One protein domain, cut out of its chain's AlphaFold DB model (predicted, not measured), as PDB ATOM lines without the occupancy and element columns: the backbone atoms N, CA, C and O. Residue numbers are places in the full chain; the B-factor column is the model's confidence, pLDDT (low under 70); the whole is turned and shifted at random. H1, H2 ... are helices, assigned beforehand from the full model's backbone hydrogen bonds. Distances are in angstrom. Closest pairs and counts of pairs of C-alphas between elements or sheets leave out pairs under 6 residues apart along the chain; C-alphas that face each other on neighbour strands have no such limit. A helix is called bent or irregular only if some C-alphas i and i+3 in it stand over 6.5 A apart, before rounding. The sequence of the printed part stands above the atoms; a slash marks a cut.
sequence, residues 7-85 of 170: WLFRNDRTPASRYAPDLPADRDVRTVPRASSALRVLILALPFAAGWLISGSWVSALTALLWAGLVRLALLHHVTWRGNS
ATOM      1  N   TRP A   7     175.366 182.056 244.591       91.06
ATOM      2  CA  TRP A   7     174.106 182.715 244.231       91.06
ATOM      3  C   TRP A   7     173.156 181.827 243.411       91.06
ATOM      4  O   TRP A   7     171.949 182.022 243.487       91.06
ATOM      5  N   LEU A   8     173.663 180.818 242.689       90.19
ATOM      6  CA  LEU A   8     172.837 179.893 241.895       90.19
ATOM      7  C   LEU A   8     171.908 179.034 242.757       90.19
ATOM      8  O   LEU A   8     170.908 178.518 242.266       90.19
ATOM      9  N   PHE A   9     172.243 178.872 244.037       92.25
ATOM     10  CA  PHE A   9     171.452 178.102 244.993       92.25
ATOM     11  C   PHE A   9     170.427 178.965 245.743       92.25
ATOM     12  O   PHE A   9     169.731 178.463 246.623       92.25
ATOM     13  N   ARG A  10     170.324 180.260 245.411       89.88
ATOM     14  CA  ARG A  10     169.341 181.196 245.971       89.88
ATOM     15  C   ARG A  10     168.266 181.499 244.929       89.88
ATOM     16  O   ARG A  10     168.537 181.515 243.733       89.88
ATOM     17  N   ASN A  11     167.037 181.750 245.374       79.00
ATOM     18  CA  ASN A  11     165.906 182.059 244.490       79.00
ATOM     19  C   ASN A  11     165.529 183.545 244.570       79.00
ATOM     20  O   ASN A  11     164.385 183.898 244.857       79.00
ATOM     21  N   ASP A  12     166.505 184.409 244.304       82.81
ATOM     22  CA  ASP A  12     166.329 185.860 244.315       82.81
ATOM     23  C   ASP A  12     165.960 186.332 242.901       82.81
ATOM     24  O   ASP A  12     166.819 186.632 242.070       82.81
ATOM     25  N   ARG A  13     164.661 186.336 242.576       82.25
ATOM     26  CA  ARG A  13     164.190 186.739 241.240       82.25
ATOM     27  C   ARG A  13     164.017 188.249 241.139       82.25
ATOM     28  O   ARG A  13     163.149 188.831 241.786       82.25
ATOM     29  N   THR A  14     164.771 188.862 240.234       88.19
ATOM     30  CA  THR A  14     164.582 190.264 239.854       88.19
ATOM     31  C   THR A  14     163.369 190.406 238.920       88.19
ATOM     32  O   THR A  14     163.312 189.724 237.893       88.19
ATOM     33  N   PRO A  15     162.391 191.278 239.224       90.31
ATOM     34  CA  PRO A  15     161.199 191.444 238.397       90.31
ATOM     35  C   PRO A  15     161.532 192.114 237.056       90.31
ATOM     36  O   PRO A  15     161.785 193.317 236.998       90.31
ATOM     37  N   ALA A  16     161.483 191.345 235.962       90.50
ATOM     38  CA  ALA A  16     161.764 191.847 234.612       90.50
ATOM     39  C   ALA A  16     160.843 193.011 234.213       90.50
ATOM     40  O   ALA A  16     161.310 193.991 233.650       90.50
ATOM     41  N   SER A  17     159.565 192.972 234.603       91.25
ATOM     42  CA  SER A  17     158.599 194.048 234.337       91.25
ATOM     43  C   SER A  17     158.993 195.406 234.924       91.25
ATOM     44  O   SER A  17     158.520 196.431 234.443       91.25
ATOM     45  N   ARG A  18     159.853 195.433 235.951       93.62
ATOM     46  CA  ARG A  18     160.345 196.673 236.563       93.62
ATOM     47  C   ARG A  18     161.613 197.201 235.896       93.62
ATOM     48  O   ARG A  18     161.770 198.411 235.798       93.62
ATOM     49  N   TYR A  19     162.530 196.314 235.513       92.31
ATOM     50  CA  TYR A  19     163.890 196.696 235.105       92.31
ATOM     51  C   TYR A  19     164.160 196.561 233.603       92.31
ATOM     52  O   TYR A  19     165.061 197.222 233.103       92.31
ATOM     53  N   ALA A  20     163.405 195.715 232.905       93.44
ATOM     54  CA  ALA A  20     163.534 195.455 231.473       93.44
ATOM     55  C   ALA A  20     162.170 195.028 230.881       93.44
ATOM     56  O   ALA A  20     161.999 193.865 230.501       93.44
ATOM     57  N   PRO A  21     161.150 195.914 230.894       94.88
ATOM     58  CA  PRO A  21     159.800 195.601 230.409       94.88
ATOM     59  C   PRO A  21     159.727 195.366 228.891       94.88
ATOM     60  O   PRO A  21     158.775 194.756 228.411       94.88
ATOM     61  N   ASP A  22     160.736 195.814 228.150       95.06
ATOM     62  CA  ASP A  22     160.927 195.621 226.714       95.06
ATOM     63  C   ASP A  22     161.220 194.154 226.347       95.06
ATOM     64  O   ASP A  22     160.617 193.617 225.420       95.06
ATOM     65  N   LEU A  23     162.049 193.453 227.129       93.50
ATOM     66  CA  LEU A  23     162.400 192.049 226.868       93.50
ATOM     67  C   LEU A  23     161.194 191.083 226.836       93.50
ATOM     68  O   LEU A  23     161.108 190.267 225.917       93.50
ATOM     69  N   PRO A  24     160.243 191.109 227.796       92.00
ATOM     70  CA  PRO A  24     159.041 190.280 227.727       92.00
ATOM     71  C   PRO A  24     157.985 190.805 226.746       92.00
ATOM     72  O   PRO A  24     157.002 190.096 226.519       92.00
ATOM     73  N   ALA A  25     158.136 192.009 226.189       94.12
ATOM     74  CA  ALA A  25     157.281 192.499 225.111       94.12
ATOM     75  C   ALA A  25     157.754 191.976 223.742       94.12
ATOM     76  O   ALA A  25     156.928 191.687 222.874       94.12
ATOM     77  N   ASP A  26     159.061 191.773 223.574       96.06
ATOM     78  CA  ASP A  26     159.666 191.277 222.341       96.06
ATOM     79  C   ASP A  26     159.364 189.781 222.102       96.06
ATOM     80  O   ASP A  26     159.622 188.899 222.930       96.06
ATOM     81  N   ARG A  27     158.770 189.465 220.945       94.81
ATOM     82  CA  ARG A  27     158.391 188.091 220.587       94.81
ATOM     83  C   ARG A  27     159.611 187.195 220.395       94.81
ATOM     84  O   ARG A  27     159.568 186.044 220.848       94.81
ATOM     85  N   ASP A  28     160.637 187.705 219.730       94.19
ATOM     86  CA  ASP A  28     161.820 186.957 219.326       94.19
ATOM     87  C   ASP A  28     162.653 186.622 220.562       94.19
ATOM     88  O   ASP A  28     162.984 185.453 220.781       94.19
ATOM     89  N   VAL A  29     162.835 187.583 221.470       93.94
ATOM     90  CA  VAL A  29     163.508 187.369 222.765       93.94
ATOM     91  C   VAL A  29     162.807 186.284 223.584       93.94
ATOM     92  O   VAL A  29     163.454 185.416 224.173       93.94
ATOM     93  N   ARG A  30     161.470 186.250 223.585       94.00
ATOM     94  CA  ARG A  30     160.707 185.226 224.321       94.00
ATOM     95  C   ARG A  30     160.779 183.837 223.699       94.00
ATOM     96  O   ARG A  30     160.361 182.873 224.345       94.00
ATOM     97  N   THR A  31     161.201 183.686 222.445       94.50
ATOM     98  CA  THR A  31     161.297 182.352 221.824       94.50
ATOM     99  C   THR A  31     162.418 181.527 222.453       94.50
ATOM    100  O   THR A  31     162.228 180.337 222.712       94.50
ATOM    101  N   VAL A  32     163.533 182.168 222.813       92.50
ATOM    102  CA  VAL A  32     164.725 181.495 223.345       92.50
ATOM    103  C   VAL A  32     164.450 180.797 224.688       92.50
ATOM    104  O   VAL A  32     164.716 179.596 224.787       92.50
ATOM    105  N   PRO A  33     163.839 181.442 225.708       92.56
ATOM    106  CA  PRO A  33     163.483 180.758 226.950       92.56
ATOM    107  C   PRO A  33     162.504 179.599 226.750       92.56
ATOM    108  O   PRO A  33     162.628 178.579 227.427       92.56
ATOM    109  N   ARG A  34     161.560 179.709 225.802       93.25
ATOM    110  CA  ARG A  34     160.612 178.622 225.491       93.25
ATOM    111  C   ARG A  34     161.311 177.411 224.879       93.25
ATOM    112  O   ARG A  34     160.967 176.282 225.207       93.25
ATOM    113  N   ALA A  35     162.319 177.644 224.041       95.00
ATOM    114  CA  ALA A  35     163.142 176.594 223.449       95.00
ATOM    115  C   ALA A  35     164.255 176.083 224.387       95.00
ATOM    116  O   ALA A  35     164.930 175.109 224.060       95.00
ATOM    117  N   SER A  36     164.458 176.699 225.558       93.62
ATOM    118  CA  SER A  36     165.631 176.461 226.414       93.62
ATOM    119  C   SER A  36     165.834 175.000 226.822       93.62
ATOM    120  O   SER A  36     166.970 174.540 226.907       93.62
ATOM    121  N   SER A  37     164.768 174.238 227.078       95.12
ATOM    122  CA  SER A  37     164.877 172.802 227.379       95.12
ATOM    123  C   SER A  37     165.406 172.013 226.183       95.12
ATOM    124  O   SER A  37     166.344 171.237 226.342       95.12
ATOM    125  N   ALA A  38     164.876 172.267 224.985       96.19
ATOM    126  CA  ALA A  38     165.350 171.627 223.762       96.19
ATOM    127  C   ALA A  38     166.805 172.016 223.462       96.19
ATOM    128  O   ALA A  38     167.636 171.142 223.230       96.19
ATOM    129  N   LEU A  39     167.146 173.305 223.565       95.38
ATOM    130  CA  LEU A  39     168.510 173.801 223.356       95.38
ATOM    131  C   LEU A  39     169.516 173.169 224.330       95.38
ATOM    132  O   LEU A  39     170.617 172.807 223.921       95.38
ATOM    133  N   ARG A  40     169.135 172.978 225.602       95.31
ATOM    134  CA  ARG A  40     169.966 172.291 226.611       95.31
ATOM    135  C   ARG A  40     170.194 170.813 226.296       95.31
ATOM    136  O   ARG A  40     171.264 170.295 226.592       95.31
ATOM    137  N   VAL A  41     169.222 170.131 225.697       96.88
ATOM    138  CA  VAL A  41     169.419 168.749 225.235       96.88
ATOM    139  C   VAL A  41     170.324 168.735 224.003       96.88
ATOM    140  O   VAL A  41     171.308 168.002 223.973       96.88
ATOM    141  N   LEU A  42     170.053 169.599 223.022       97.12
ATOM    142  CA  LEU A  42     170.830 169.710 221.783       97.12
ATOM    143  C   LEU A  42     172.308 170.017 222.037       97.12
ATOM    144  O   LEU A  42     173.173 169.388 221.434       97.12
ATOM    145  N   ILE A  43     172.617 170.936 222.953       96.44
ATOM    146  CA  ILE A  43     174.005 171.340 223.221       96.44
ATOM    147  C   ILE A  43     174.871 170.201 223.794       96.44
ATOM    148  O   ILE A  43     176.095 170.271 223.701       96.44
ATOM    149  N   LEU A  44     174.251 169.156 224.358       97.06
ATOM    150  CA  LEU A  44     174.916 167.935 224.829       97.06
ATOM    151  C   LEU A  44     174.838 166.800 223.799       97.06
ATOM    152  O   LEU A  44     175.824 166.100 223.575       97.06
ATOM    153  N   ALA A  45     173.690 166.640 223.141       97.94
ATOM    154  CA  ALA A  45     173.476 165.594 222.149       97.94
ATOM    155  C   ALA A  45     174.343 165.784 220.894       97.94
ATOM    156  O   ALA A  45     174.830 164.801 220.342       97.94
ATOM    157  N   LEU A  46     174.576 167.027 220.454       98.19
ATOM    158  CA  LEU A  46     175.355 167.312 219.245       98.19
ATOM    159  C   LEU A  46     176.823 166.859 219.351       98.19
ATOM    160  O   LEU A  46     177.257 166.130 218.461       98.19
ATOM    161  N   PRO A  47     177.592 167.198 220.410       97.94
ATOM    162  CA  PRO A  47     178.931 166.642 220.603       97.94
ATOM    163  C   PRO A  47     178.960 165.114 220.626       97.94
ATOM    164  O   PRO A  47     179.820 164.509 219.989       97.94
ATOM    165  N   PHE A  48     178.005 164.493 221.324       98.25
ATOM    166  CA  PHE A  48     177.896 163.039 221.395       98.25
ATOM    167  C   PHE A  48     177.696 162.424 220.002       98.25
ATOM    168  O   PHE A  48     178.461 161.555 219.580       98.25
ATOM    169  N   ALA A  49     176.698 162.919 219.264       98.25
ATOM    170  CA  ALA A  49     176.376 162.454 217.921       98.25
ATOM    171  C   ALA A  49     177.537 162.688 216.949       98.25
ATOM    172  O   ALA A  49     177.854 161.802 216.166       98.25
ATOM    173  N   ALA A  50     178.216 163.835 217.022       98.00
ATOM    174  CA  ALA A  50     179.389 164.110 216.200       98.00
ATOM    175  C   ALA A  50     180.526 163.116 216.482       98.00
ATOM    176  O   ALA A  50     181.091 162.554 215.547       98.00
ATOM    177  N   GLY A  51     180.825 162.843 217.758       97.94
ATOM    178  CA  GLY A  51     181.840 161.857 218.136       97.94
ATOM    179  C   GLY A  51     181.512 160.451 217.631       97.94
ATOM    180  O   GLY A  51     182.405 159.752 217.162       97.94
ATOM    181  N   TRP A  52     180.233 160.067 217.668       98.06
ATOM    182  CA  TRP A  52     179.754 158.810 217.093       98.06
ATOM    183  C   TRP A  52     179.875 158.782 215.565       98.06
ATOM    184  O   TRP A  52     180.414 157.833 215.013       98.06
ATOM    185  N   LEU A  53     179.395 159.816 214.872       98.00
ATOM    186  CA  LEU A  53     179.343 159.862 213.407       98.00
ATOM    187  C   LEU A  53     180.733 159.914 212.762       98.00
ATOM    188  O   LEU A  53     180.914 159.374 211.676       98.00
ATOM    189  N   ILE A  54     181.707 160.553 213.414       97.38
ATOM    190  CA  ILE A  54     183.066 160.701 212.876       97.38
ATOM    191  C   ILE A  54     183.867 159.396 212.983       97.38
ATOM    192  O   ILE A  54     184.648 159.101 212.082       97.38
ATOM    193  N   SER A  55     183.708 158.620 214.061       97.06
ATOM    194  CA  SER A  55     184.550 157.434 214.310       97.06
ATOM    195  C   SER A  55     183.809 156.095 214.340       97.06
ATOM    196  O   SER A  55     184.454 155.049 214.338       97.06
ATOM    197  N   GLY A  56     182.479 156.103 214.432       96.31
ATOM    198  CA  GLY A  56     181.651 154.911 214.638       96.31
ATOM    199  C   GLY A  56     181.769 154.277 216.032       96.31
ATOM    200  O   GLY A  56     181.301 153.158 216.225       96.31
ATOM    201  N   SER A  57     182.410 154.943 217.004       97.38
ATOM    202  CA  SER A  57     182.729 154.361 218.317       97.38
ATOM    203  C   SER A  57     182.004 155.039 219.481       97.38
ATOM    204  O   SER A  57     182.001 156.266 219.616       97.38
ATOM    205  N   TRP A  58     181.479 154.223 220.406       97.19
ATOM    206  CA  TRP A  58     180.813 154.696 221.631       97.19
ATOM    207  C   TRP A  58     181.801 155.430 222.534       97.19
ATOM    208  O   TRP A  58     181.443 156.412 223.181       97.19
ATOM    209  N   VAL A  59     183.065 154.999 222.532       98.06
ATOM    210  CA  VAL A  59     184.130 155.653 223.296       98.06
ATOM    211  C   VAL A  59     184.359 157.068 222.775       98.06
ATOM    212  O   VAL A  59     184.436 158.005 223.568       98.06
ATOM    213  N   SER A  60     184.404 157.264 221.454       97.81
ATOM    214  CA  SER A  60     184.558 158.599 220.866       97.81
ATOM    215  C   SER A  60     183.341 159.484 221.116       97.81
ATOM    216  O   SER A  60     183.509 160.660 221.429       97.81
ATOM    217  N   ALA A  61     182.131 158.927 221.040       98.25
ATOM    218  CA  ALA A  61     180.896 159.647 221.337       98.25
ATOM    219  C   ALA A  61     180.868 160.162 222.787       98.25
ATOM    220  O   ALA A  61     180.636 161.348 223.031       98.25
ATOM    221  N   LEU A  62     181.193 159.299 223.756       98.38
ATOM    222  CA  LEU A  62     181.280 159.675 225.170       98.38
ATOM    223  C   LEU A  62     182.428 160.651 225.441       98.38
ATOM    224  O   LEU A  62     182.261 161.597 226.209       98.38
ATOM    225  N   THR A  63     183.572 160.468 224.781       98.19
ATOM    226  CA  THR A  63     184.711 161.388 224.901       98.19
ATOM    227  C   THR A  63     184.348 162.779 224.380       98.19
ATOM    228  O   THR A  63     184.651 163.781 225.032       98.19
ATOM    229  N   ALA A  64     183.642 162.861 223.249       98.31
ATOM    230  CA  ALA A  64     183.161 164.121 222.691       98.31
ATOM    231  C   ALA A  64     182.101 164.779 223.589       98.31
ATOM    232  O   ALA A  64     182.172 165.983 223.836       98.31
ATOM    233  N   LEU A  65     181.163 164.004 224.146       98.38
ATOM    234  CA  LEU A  65     180.199 164.499 225.133       98.38
ATOM    235  C   LEU A  65     180.892 165.070 226.377       98.38
ATOM    236  O   LEU A  65     180.525 166.148 226.846       98.38
ATOM    237  N   LEU A  66     181.901 164.373 226.901       98.31
ATOM    238  CA  LEU A  66     182.642 164.819 228.074       98.31
ATOM    239  C   LEU A  66     183.364 166.141 227.796       98.31
ATOM    240  O   LEU A  66     183.152 167.113 228.514       98.31
ATOM    241  N   TRP A  67     184.186 166.200 226.746       98.19
ATOM    242  CA  TRP A  67     185.042 167.359 226.493       98.19
ATOM    243  C   TRP A  67     184.303 168.523 225.824       98.19
ATOM    244  O   TRP A  67     184.320 169.644 226.336       98.19
ATOM    245  N   ALA A  68     183.618 168.273 224.707       97.62
ATOM    246  CA  ALA A  68     182.922 169.309 223.942       97.62
ATOM    247  C   ALA A  68     181.502 169.606 224.464       97.62
ATOM    248  O   ALA A  68     180.940 170.656 224.144       97.62
ATOM    249  N   GLY A  69     180.932 168.736 225.301       97.44
ATOM    250  CA  GLY A  69     179.709 169.005 226.056       97.44
ATOM    251  C   GLY A  69     180.013 169.551 227.451       97.44
ATOM    252  O   GLY A  69     179.966 170.760 227.674       97.44
ATOM    253  N   LEU A  70     180.315 168.660 228.396       98.00
ATOM    254  CA  LEU A  70     180.329 168.964 229.832       98.00
ATOM    255  C   LEU A  70     181.478 169.888 230.254       98.00
ATOM    256  O   LEU A  70     181.229 170.922 230.872       98.00
ATOM    257  N   VAL A  71     182.724 169.554 229.904       98.25
ATOM    258  CA  VAL A  71     183.903 170.354 230.278       98.25
ATOM    259  C   VAL A  71     183.830 171.735 229.633       98.25
ATOM    260  O   VAL A  71     184.000 172.740 230.324       98.25
ATOM    261  N   ARG A  72     183.497 171.815 228.338       97.19
ATOM    262  CA  ARG A  72     183.276 173.093 227.648       97.19
ATOM    263  C   ARG A  72     182.226 173.950 228.356       97.19
ATOM    264  O   ARG A  72     182.456 175.141 228.549       97.19
ATOM    265  N   LEU A  73     181.088 173.370 228.746       96.88
ATOM    266  CA  LEU A  73     180.050 174.096 229.480       96.88
ATOM    267  C   LEU A  73     180.549 174.565 230.845       96.88
ATOM    268  O   LEU A  73     180.315 175.718 231.192       96.88
ATOM    269  N   ALA A  74     181.243 173.719 231.608       96.94
ATOM    270  CA  ALA A  74     181.798 174.105 232.903       96.94
ATOM    271  C   ALA A  74     182.773 175.287 232.766       96.94
ATOM    272  O   ALA A  74     182.648 176.281 233.480       96.94
ATOM    273  N   LEU A  75     183.695 175.223 231.800       96.31
ATOM    274  CA  LEU A  75     184.638 176.307 231.519       96.31
ATOM    275  C   LEU A  75     183.923 177.590 231.087       96.31
ATOM    276  O   LEU A  75     184.233 178.654 231.618       96.31
ATOM    277  N   LEU A  76     182.943 177.493 230.181       95.69
ATOM    278  CA  LEU A  76     182.141 178.633 229.734       95.69
ATOM    279  C   LEU A  76     181.466 179.330 230.920       95.69
ATOM    280  O   LEU A  76     181.620 180.536 231.088       95.69
ATOM    281  N   HIS A  77     180.778 178.569 231.773       95.56
ATOM    282  CA  HIS A  77     180.123 179.113 232.960       95.56
ATOM    283  C   HIS A  77     181.123 179.774 233.906       95.56
ATOM    284  O   HIS A  77     180.886 180.889 234.362       95.56
ATOM    285  N   HIS A  78     182.267 179.134 234.163       95.25
ATOM    286  CA  HIS A  78     183.292 179.738 235.001       95.25
ATOM    287  C   HIS A  78     183.833 181.030 234.404       95.25
ATOM    288  O   HIS A  78     184.042 181.956 235.173       95.25
ATOM    289  N   VAL A  79     184.029 181.135 233.087       94.88
ATOM    290  CA  VAL A  79     184.421 182.395 232.437       94.88
ATOM    291  C   VAL A  79     183.342 183.461 232.638       94.88
ATOM    292  O   VAL A  79     183.658 184.545 233.120       94.88
ATOM    293  N   THR A  80     182.073 183.146 232.371       93.31
ATOM    294  CA  THR A  80     180.950 184.086 232.532       93.31
ATOM    295  C   THR A  80     180.797 184.565 233.976       93.31
ATOM    296  O   THR A  80     180.702 185.758 234.242       93.31
ATOM    297  N   TRP A  81     180.824 183.655 234.947       94.75
ATOM    298  CA  TRP A  81     180.636 183.999 236.357       94.75
ATOM    299  C   TRP A  81     181.838 184.720 236.981       94.75
ATOM    300  O   TRP A  81     181.770 185.117 238.147       94.75
ATOM    301  N   ARG A  82     182.961 184.875 236.261       92.38
ATOM    302  CA  ARG A  82     184.104 185.676 236.738       92.38
ATOM    303  C   ARG A  82     183.791 187.168 236.741       92.38
ATOM    304  O   ARG A  82     184.390 187.862 237.559       92.38
ATOM    305  N   GLY A  83     182.860 187.642 235.906       89.06
ATOM    306  CA  GLY A  83     182.354 189.020 235.953       89.06
ATOM    307  C   GLY A  83     181.801 189.354 237.342       89.06
ATOM    308  O   GLY A  83     182.245 190.297 237.984       89.06
ATOM    309  N   ASN A  84     180.962 188.466 237.885       90.88
ATOM    310  CA  ASN A  84     180.361 188.627 239.214       90.88
ATOM    311  C   ASN A  84     181.365 188.508 240.373       90.88
ATOM    312  O   ASN A  84     181.102 189.006 241.466       90.88
ATOM    313  N   SER A  85     182.490 187.813 240.174       92.12
ATOM    314  CA  SER A  85     183.451 187.514 241.237       92.12
ATOM    315  C   SER A  85     184.801 188.196 241.024       92.12
ATOM    316  O   SER A  85     185.071 189.225 241.634       92.12
TER     317      SER A  85
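AT A GLANCE: This is residues 7 to 85 of the 170 residues of the protein "Fatty-acid desaturase" of Streptomyces spectabilis (UniProt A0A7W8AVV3). Two long helices, H2 and H3, make an open V, a helical hairpin joined at its point by the tight turn of residues 56 and 57. Residues 7 to 30, with the short H1 among them, loop loosely round the open end of the V, from near the end of H3 to the start of H2, and the middle of this frame is empty. The printed part has 79 residues, with three named helices in the order H1, H2, H3 and no named strand; the class is all helix. It is only just loose, close to extended, with a radius of gyration of the C-alphas of 17.2 A, and its elongated outline spans 51 by 32 by 18 A.

IN THESE COORDINATES: Start at C-alpha 7, at (174.106, 182.715, 244.231), and go along to H1, residues 16 to 19, which is 5.3 A long from first to last C-alpha. Next find C-alpha 31 at (161.297, 182.352, 221.824), where H2 begins; it holds residues 31 to 55 and is 34.9 A long. H2 is irregular, with C-alphas 34 and 37 7.5 A apart, and it has a kink of 55 degrees near residue 38. H3, residues 58 to 80, is 31.3 A long and ends with C-alpha 80 at (180.950, 184.086, 232.532). H3 is neither bent nor irregular, but only just: C-alphas 68 and 71 are 6.5 A apart.

HOW THE PARTS SIT: Look first at H1, which is apart from H2 and from H3. Further along, H2 and H3 touch, with 28 pairs of C-alphas within 8 A, and H2 does so with residues 43 to 52 alone. Their closest C-alphas are those of Gly 51 and Ala 61, 4.0 A apart. The two helices form a hairpin and run opposite ways at a steep tilt of 41 degrees, with their centres 11.8 A apart. Of the O i to N i+4 pairs, 15 of 21 are within hydrogen-bond range in H2 and 17 of 19 in H3, while H1 is too short for such a pair.

THE WHOLE: The two C-alphas farthest apart are those of Arg 18 and Gly 56, at 51.8 A, yet the first and last printed C-alphas, those of Trp 7 and Ser 85, are 10.9 A apart. The link from H1 to H2, with 11 residues, is long. Look at residues 8 to 15, 18 to 23, 26 to 41, of which 31 to 41 belong to H2, and 74 to 83, of which 74 to 80 belong to H3: these stretches stand free. The printed part has no cut. The mean pLDDT of the printed part is 94.7, and no printed residue is under 70.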